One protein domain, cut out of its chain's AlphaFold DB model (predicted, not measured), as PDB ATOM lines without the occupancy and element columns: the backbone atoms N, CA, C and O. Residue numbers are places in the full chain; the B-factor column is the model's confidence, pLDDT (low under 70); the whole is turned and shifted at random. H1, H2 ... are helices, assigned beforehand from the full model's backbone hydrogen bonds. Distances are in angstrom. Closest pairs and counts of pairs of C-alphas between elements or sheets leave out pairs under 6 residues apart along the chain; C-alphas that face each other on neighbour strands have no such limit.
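What this domain is: This is residues 16 to 72 of the 383 residues of an uncharacterized protein of Acinetobacter sp. FDAARGOS_515 (UniProt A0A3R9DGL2). The longest helix, H2, makes one side of a small body, and H1, H4 and H5 lie in a row opposite it, with H4 in the middle of the row and crossing H2. H4 and H5 form a hairpin, and the short H3 lies near the last residues of H2, where the chain turns back toward H4. The printed part has 57 residues with five named helices, in the order H1, H2, H3, H4, H5, and no named strand; the class is all helix. It is compact, with a radius of gyration of the C-alphas of 10.2 A, and rounded, spanning 26 by 25 by 16 A.

How they stand to each other: H2, residues 27 to 39, is the longest helix. It touches H4, residues 50 to 59, with residues 30 to 34 alone; their closest C-alphas, those of Leu 30 and Phe 57, are 6.7 A apart. These two helices run opposite ways at a steep tilt of 45 degrees. H4 is the hub, touching three other helices. H5, residues 65 to 71, touches H4 and forms a helical hairpin with it, opposite ways at a shallow tilt of 30 degrees; the closest C-alphas, those of Met 54 and Tyr 68, are 6.2 A apart. H1, residues 19 to 22, also touches H4, with the C-alphas of Trp 19 and Ser 52 closest at 6.0 A. H3, residues 41 to 44, touches no helix but is near H2, the closest C-alphas being those of Ile 37 and Ser 44, 5.9 A apart. H1 is apart from H3 and from H5. In H2, H4 and H5 every O i to N i+4 pair is within hydrogen-bond range; H1 and H3 are too short for such a pair, and each has its one O i to N i+3 pair within range.

Where its parts are: H2 begins at C-alpha 27, at (-41.457, -0.775, -44.152), and measures 18.5 A from first to last C-alpha. H4 measures 14.5 A and H5 9.9 A; H5 ends at C-alpha 71, at (-24.532, -1.541, -36.816). The four-residue helices H1 and H3 measure 5.4 A and 4.9 A, and H1 begins at C-alpha 19, at (-35.170, 11.547, -38.135).

The domain as a whole: The two C-alphas farthest apart, those of Val 16 and Asn 66, are 26.4 A apart. The printed part has no cut, and the four links between its helices are tight. The mean pLDDT of the printed part is 80.1; residues 16 to 24, 42 and 46 are under 70.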
ATOM      1  N   VAL A  16     -28.443  16.665 -45.267       51.72
ATOM      2  CA  VAL A  16     -28.940  16.331 -43.927       51.72
ATOM      3  C   VAL A  16     -30.293  15.617 -44.007       51.72
ATOM      4  O   VAL A  16     -31.292  16.238 -44.363       51.72
ATOM      5  N   ILE A  17     -30.351  14.344 -43.605       55.91
ATOM      6  CA  ILE A  17     -31.619  13.617 -43.474       55.91
ATOM      7  C   ILE A  17     -31.975  13.522 -41.994       55.91
ATOM      8  O   ILE A  17     -31.348  12.802 -41.219       55.91
ATOM      9  N   ASP A  18     -32.971  14.307 -41.601       55.69
ATOM     10  CA  ASP A  18     -33.514  14.316 -40.248       55.69
ATOM     11  C   ASP A  18     -34.336  13.041 -39.961       55.69
ATOM     12  O   ASP A  18     -34.984  12.469 -40.841       55.69
ATOM     13  N   TRP A  19     -34.352  12.626 -38.694       57.66
ATOM     14  CA  TRP A  19     -35.170  11.547 -38.135       57.66
ATOM     15  C   TRP A  19     -36.645  11.639 -38.554       57.66
ATOM     16  O   TRP A  19     -37.284  10.628 -38.852       57.66
ATOM     17  N   ASN A  20     -37.175  12.861 -38.627       59.88
ATOM     18  CA  ASN A  20     -38.560  13.120 -39.013       59.88
ATOM     19  C   ASN A  20     -38.901  12.626 -40.426       59.88
ATOM     20  O   ASN A  20     -40.069  12.350 -40.705       59.88
ATOM     21  N   VAL A  21     -37.899  12.481 -41.298       64.81
ATOM     22  CA  VAL A  21     -38.098  11.930 -42.639       64.81
ATOM     23  C   VAL A  21     -38.330  10.419 -42.563       64.81
ATOM     24  O   VAL A  21     -39.247   9.920 -43.199       64.81
ATOM     25  N   PHE A  22     -37.574   9.692 -41.735       65.00
ATOM     26  CA  PHE A  22     -37.664   8.229 -41.648       65.00
ATOM     27  C   PHE A  22     -38.835   7.726 -40.804       65.00
ATOM     28  O   PHE A  22     -39.373   6.657 -41.089       65.00
ATOM     29  N   LYS A  23     -39.254   8.481 -39.781       65.88
ATOM     30  CA  LYS A  23     -40.325   8.059 -38.860       65.88
ATOM     31  C   LYS A  23     -41.666   7.790 -39.564       65.88
ATOM     32  O   LYS A  23     -42.457   6.996 -39.070       65.88
ATOM     33  N   ASN A  24     -41.920   8.441 -40.700       69.94
ATOM     34  CA  ASN A  24     -43.181   8.328 -41.439       69.94
ATOM     35  C   ASN A  24     -43.081   7.460 -42.709       69.94
ATOM     36  O   ASN A  24     -44.048   7.384 -43.469       69.94
ATOM     37  N   GLU A  25     -41.931   6.834 -42.970       73.81
ATOM     38  CA  GLU A  25     -41.735   5.988 -44.151       73.81
ATOM     39  C   GLU A  25     -42.294   4.575 -43.952       73.81
ATOM     40  O   GLU A  25     -42.383   4.056 -42.840       73.81
ATOM     41  N   ASN A  26     -42.678   3.928 -45.056       81.75
ATOM     42  CA  ASN A  26     -43.193   2.560 -45.010       81.75
ATOM     43  C   ASN A  26     -42.061   1.518 -44.873       81.75
ATOM     44  O   ASN A  26     -40.894   1.773 -45.181       81.75
ATOM     45  N   LYS A  27     -42.419   0.305 -44.429       82.88
ATOM     46  CA  LYS A  27     -41.457  -0.775 -44.152       82.88
ATOM     47  C   LYS A  27     -40.643  -1.205 -45.381       82.88
ATOM     48  O   LYS A  27     -39.464  -1.527 -45.237       82.88
ATOM     49  N   ASP A  28     -41.233  -1.182 -46.574       83.38
ATOM     50  CA  ASP A  28     -40.550  -1.571 -47.814       83.38
ATOM     51  C   ASP A  28     -39.438  -0.574 -48.174       83.38
ATOM     52  O   ASP A  28     -38.306  -0.974 -48.461       83.38
ATOM     53  N   ASN A  29     -39.722   0.728 -48.073       78.44
ATOM     54  CA  ASN A  29     -38.738   1.792 -48.267       78.44
ATOM     55  C   ASN A  29     -37.615   1.696 -47.231       78.44
ATOM     56  O   ASN A  29     -36.437   1.725 -47.591       78.44
ATOM     57  N   LEU A  30     -37.960   1.517 -45.954       82.44
ATOM     58  CA  LEU A  30     -36.973   1.367 -44.884       82.44
ATOM     59  C   LEU A  30     -36.079   0.131 -45.084       82.44
ATOM     60  O   LEU A  30     -34.878   0.202 -44.832       82.44
ATOM     61  N   THR A  31     -36.624  -0.975 -45.597       85.44
ATOM     62  CA  THR A  31     -35.848  -2.193 -45.895       85.44
ATOM     63  C   THR A  31     -34.816  -1.937 -46.996       85.44
ATOM     64  O   THR A  31     -33.652  -2.310 -46.856       85.44
ATOM     65  N   LEU A  32     -35.199  -1.222 -48.057       81.81
ATOM     66  CA  LEU A  32     -34.278  -0.849 -49.137       81.81
ATOM     67  C   LEU A  32     -33.143   0.062 -48.649       81.81
ATOM     68  O   LEU A  32     -31.988  -0.116 -49.042       81.81
ATOM     69  N   ILE A  33     -33.463   1.029 -47.787       80.56
ATOM     70  CA  ILE A  33     -32.463   1.926 -47.193       80.56
ATOM     71  C   ILE A  33     -31.515   1.122 -46.298       80.56
ATOM     72  O   ILE A  33     -30.296   1.290 -46.379       80.56
ATOM     73  N   PHE A  34     -32.052   0.211 -45.486       86.62
ATOM     74  CA  PHE A  34     -31.254  -0.666 -44.638       86.62
ATOM     75  C   PHE A  34     -30.283  -1.545 -45.448       86.62
ATOM     76  O   PHE A  34     -29.119  -1.686 -45.058       86.62
ATOM     77  N   ASP A  35     -30.715  -2.089 -46.587       86.69
ATOM     78  CA  ASP A  35     -29.855  -2.877 -47.479       86.69
ATOM     79  C   ASP A  35     -28.688  -2.052 -48.035       86.69
ATOM     80  O   ASP A  35     -27.558  -2.547 -48.134       86.69
ATOM     81  N   TRP A  36     -28.937  -0.785 -48.382       83.81
ATOM     82  CA  TRP A  36     -27.887   0.130 -48.829       83.81
ATOM     83  C   TRP A  36     -26.918   0.476 -47.689       83.81
ATOM     84  O   TRP A  36     -25.703   0.359 -47.879       83.81
ATOM     85  N   ILE A  37     -27.428   0.819 -46.498       84.69
ATOM     86  CA  ILE A  37     -26.608   1.138 -45.312       84.69
ATOM     87  C   ILE A  37     -25.735  -0.061 -44.937       84.69
ATOM     88  O   ILE A  37     -24.541   0.085 -44.685       84.69
ATOM     89  N   SER A  38     -26.303  -1.267 -44.960       85.50
ATOM     90  CA  SER A  38     -25.585  -2.503 -44.636       85.50
ATOM     91  C   SER A  38     -24.417  -2.778 -45.583       85.50
ATOM     92  O   SER A  38     -23.386  -3.289 -45.146       85.50
ATOM     93  N   LYS A  39     -24.545  -2.417 -46.867       85.44
ATOM     94  CA  LYS A  39     -23.461  -2.531 -47.860       85.44
ATOM     95  C   LYS A  39     -22.419  -1.417 -47.731       85.44
ATOM     96  O   LYS A  39     -21.271  -1.625 -48.113       85.44
ATOM     97  N   ASN A  40     -22.796  -0.269 -47.169       79.44
ATOM     98  CA  ASN A  40     -21.976   0.942 -47.082       79.44
ATOM     99  C   ASN A  40     -21.749   1.394 -45.628       79.44
ATOM    100  O   ASN A  40     -21.741   2.592 -45.346       79.44
ATOM    101  N   LEU A  41     -21.578   0.458 -44.689       76.31
ATOM    102  CA  LEU A  41     -21.644   0.747 -43.250       76.31
ATOM    103  C   LEU A  41     -20.688   1.859 -42.794       76.31
ATOM    104  O   LEU A  41     -21.104   2.779 -42.097       76.31
ATOM    105  N   ILE A  42     -19.423   1.802 -43.227       69.31
ATOM    106  CA  ILE A  42     -18.398   2.790 -42.846       69.31
ATOM    107  C   ILE A  42     -18.798   4.190 -43.326       69.31
ATOM    108  O   ILE A  42     -18.737   5.141 -42.555       69.31
ATOM    109  N   LYS A  43     -19.261   4.309 -44.578       71.56
ATOM    110  CA  LYS A  43     -19.751   5.579 -45.135       71.56
ATOM    111  C   LYS A  43     -21.033   6.039 -44.435       71.56
ATOM    112  O   LYS A  43     -21.260   7.224 -44.267       71.56
ATOM    113  N   SER A  44     -21.873   5.108 -43.997       71.81
ATOM    114  CA  SER A  44     -23.139   5.439 -43.338       71.81
ATOM    115  C   SER A  44     -22.945   5.980 -41.919       71.81
ATOM    116  O   SER A  44     -23.766   6.747 -41.434       71.81
ATOM    117  N   MET A  45     -21.842   5.628 -41.254       70.19
ATOM    118  CA  MET A  45     -21.519   6.118 -39.910       70.19
ATOM    119  C   MET A  45     -21.187   7.613 -39.842       70.19
ATOM    120  O   MET A  45     -21.210   8.178 -38.751       70.19
ATOM    121  N   SER A  46     -20.880   8.257 -40.972       69.25
ATOM    122  CA  SER A  46     -20.716   9.713 -41.055       69.25
ATOM    123  C   SER A  46     -22.031  10.449 -41.337       69.25
ATOM    124  O   SER A  46     -22.025  11.669 -41.483       69.25
ATOM    125  N   ILE A  47     -23.164   9.740 -41.400       73.44
ATOM    126  CA  ILE A  47     -24.484  10.356 -41.527       73.44
ATOM    127  C   ILE A  47     -24.872  10.974 -40.178       73.44
ATOM    128  O   ILE A  47     -24.811  10.333 -39.127       73.44
ATOM    129  N   LYS A  48     -25.300  12.236 -40.200       73.06
ATOM    130  CA  LYS A  48     -25.840  12.913 -39.016       73.06
ATOM    131  C   LYS A  48     -27.065  12.150 -38.488       73.06
ATOM    132  O   LYS A  48     -27.924  11.764 -39.270       73.06
ATOM    133  N   ASN A  49     -27.171  11.982 -37.168       75.62
ATOM    134  CA  ASN A  49     -28.263  11.250 -36.505       75.62
ATOM    135  C   ASN A  49     -28.371   9.763 -36.918       75.62
ATOM    136  O   ASN A  49     -29.466   9.194 -36.943       75.62
ATOM    137  N   PHE A  50     -27.248   9.120 -37.257       80.88
ATOM    138  CA  PHE A  50     -27.212   7.718 -37.679       80.88
ATOM    139  C   PHE A  50     -27.929   6.765 -36.706       80.88
ATOM    140  O   PHE A  50     -28.674   5.886 -37.148       80.88
ATOM    141  N   ARG A  51     -27.789   6.945 -35.383       86.06
ATOM    142  CA  ARG A  51     -28.478   6.102 -34.388       86.06
ATOM    143  C   ARG A  51     -29.988   6.291 -34.389       86.06
ATOM    144  O   ARG A  51     -30.698   5.329 -34.095       86.06
ATOM    145  N   SER A  52     -30.482   7.476 -34.746       81.12
ATOM    146  CA  SER A  52     -31.913   7.700 -34.964       81.12
ATOM    147  C   SER A  52     -32.399   6.926 -36.189       81.12
ATOM    148  O   SER A  52     -33.388   6.217 -36.092       81.12
ATOM    149  N   ILE A  53     -31.673   6.948 -37.312       82.56
ATOM    150  CA  ILE A  53     -32.035   6.150 -38.503       82.56
ATOM    151  C   ILE A  53     -32.092   4.657 -38.158       82.56
ATOM    152  O   ILE A  53     -33.060   3.966 -38.474       82.56
ATOM    153  N   MET A  54     -31.081   4.160 -37.442       88.00
ATOM    154  CA  MET A  54     -31.053   2.771 -36.986       88.00
ATOM    155  C   MET A  54     -32.236   2.432 -36.066       88.00
ATOM    156  O   MET A  54     -32.723   1.302 -36.088       88.00
ATOM    157  N   TYR A  55     -32.725   3.403 -35.292       87.38
ATOM    158  CA  TYR A  55     -33.897   3.230 -34.442       87.38
ATOM    159  C   TYR A  55     -35.185   3.068 -35.272       87.38
ATOM    160  O   TYR A  55     -35.989   2.211 -34.926       87.38
ATOM    161  N   SER A  56     -35.347   3.745 -36.422       84.94
ATOM    162  CA  SER A  56     -36.493   3.503 -37.334       84.94
ATOM    163  C   SER A  56     -36.568   2.046 -37.774       84.94
ATOM    164  O   SER A  56     -37.652   1.466 -37.845       84.94
ATOM    165  N   PHE A  57     -35.419   1.439 -38.081       89.62
ATOM    166  CA  PHE A  57     -35.373   0.036 -38.489       89.62
ATOM    167  C   PHE A  57     -35.718  -0.906 -37.337       89.62
ATOM    168  O   PHE A  57     -36.343  -1.940 -37.572       89.62
ATOM    169  N   LEU A  58     -35.315  -0.557 -36.113       90.88
ATOM    170  CA  LEU A  58     -35.658  -1.313 -34.912       90.88
ATOM    171  C   LEU A  58     -37.167  -1.237 -34.634       90.88
ATOM    172  O   LEU A  58     -37.811  -2.272 -34.495       90.88
ATOM    173  N   ASP A  59     -37.731  -0.029 -34.638       88.88
ATOM    174  CA  ASP A  59     -39.157   0.244 -34.405       88.88
ATOM    175  C   ASP A  59     -40.055  -0.423 -35.464       88.88
ATOM    176  O   ASP A  59     -41.084  -1.020 -35.154       88.88
ATOM    177  N   SER A  60     -39.604  -0.450 -36.722       87.56
ATOM    178  CA  SER A  60     -40.309  -1.123 -37.830       87.56
ATOM    179  C   SER A  60     -40.117  -2.649 -37.868       87.56
ATOM    180  O   SER A  60     -40.638  -3.332 -38.767       87.56
ATOM    181  N   GLY A  61     -39.332  -3.211 -36.944       90.56
ATOM    182  CA  GLY A  61     -39.006  -4.638 -36.889       90.56
ATOM    183  C   GLY A  61     -38.257  -5.146 -38.126       90.56
ATOM    184  O   GLY A  61     -38.523  -6.254 -38.594       90.56
ATOM    185  N   ILE A  62     -37.400  -4.312 -38.721       91.50
ATOM    186  CA  ILE A  62     -36.468  -4.689 -39.802       91.50
ATOM    187  C   ILE A  62     -35.188  -5.275 -39.201       91.50
ATOM    188  O   ILE A  62     -34.601  -6.205 -39.751       91.50
ATOM    189  N   ILE A  63     -34.775  -4.751 -38.048       93.94
ATOM    190  CA  ILE A  63     -33.647  -5.256 -37.270       93.94
ATOM    191  C   ILE A  63     -34.069  -5.512 -35.828       93.94
ATOM    192  O   ILE A  63     -35.022  -4.914 -35.336       93.94
ATOM    193  N   ASP A  64     -33.326  -6.375 -35.143       92.44
ATOM    194  CA  ASP A  64     -33.431  -6.539 -33.698       92.44
ATOM    195  C   ASP A  64     -32.449  -5.617 -32.951       92.44
ATOM    196  O   ASP A  64     -31.602  -4.934 -33.541       92.44
ATOM    197  N   ILE A  65     -32.551  -5.609 -31.620       89.75
ATOM    198  CA  ILE A  65     -31.698  -4.787 -30.754       89.75
ATOM    199  C   ILE A  65     -30.208  -5.141 -30.900       89.75
ATOM    200  O   ILE A  65     -29.355  -4.256 -30.923       89.75
ATOM    201  N   ASN A  66     -29.872  -6.420 -31.083       90.56
ATOM    202  CA  ASN A  66     -28.484  -6.856 -31.245       90.56
ATOM    203  C   ASN A  66     -27.881  -6.284 -32.532       90.56
ATOM    204  O   ASN A  66     -26.745  -5.801 -32.554       90.56
ATOM    205  N   LYS A  67     -28.655  -6.309 -33.617       92.62
ATOM    206  CA  LYS A  67     -28.271  -5.756 -34.909       92.62
ATOM    207  C   LYS A  67     -28.181  -4.233 -34.853       92.62
ATOM    208  O   LYS A  67     -27.240  -3.702 -35.438       92.62
ATOM    209  N   TYR A  68     -29.056  -3.544 -34.115       92.56
ATOM    210  CA  TYR A  68     -28.946  -2.099 -33.863       92.56
ATOM    211  C   TYR A  68     -27.576  -1.724 -33.274       92.56
ATOM    212  O   TYR A  68     -26.849  -0.899 -33.839       92.56
ATOM    213  N   PHE A  69     -27.175  -2.377 -32.181       92.38
ATOM    214  CA  PHE A  69     -25.901  -2.092 -31.508       92.38
ATOM    215  C   PHE A  69     -24.686  -2.509 -32.346       92.38
ATOM    216  O   PHE A  69     -23.704  -1.771 -32.428       92.38
ATOM    217  N   LYS A  70     -24.782  -3.629 -33.075       91.25
ATOM    218  CA  LYS A  70     -23.738  -4.056 -34.019       91.25
ATOM    219  C   LYS A  70     -23.517  -3.040 -35.142       91.25
ATOM    220  O   LYS A  70     -22.377  -2.755 -35.494       91.25
ATOM    221  N   MET A  71     -24.594  -2.513 -35.717       89.06
ATOM    222  CA  MET A  71     -24.532  -1.541 -36.816       89.06
ATOM    223  C   MET A  71     -24.008  -0.179 -36.357       89.06
ATOM    224  O   MET A  71     -23.411   0.537 -37.146       89.06
ATOM    225  N   THR A  72     -24.196   0.172 -35.087       89.44
ATOM    226  CA  THR A  72     -23.742   1.444 -34.501       89.44
ATOM    227  C   THR A  72     -22.392   1.322 -33.787       89.44
ATOM    228  O   THR A  72     -21.999   2.247 -33.078       89.44
TER     229      THR A  72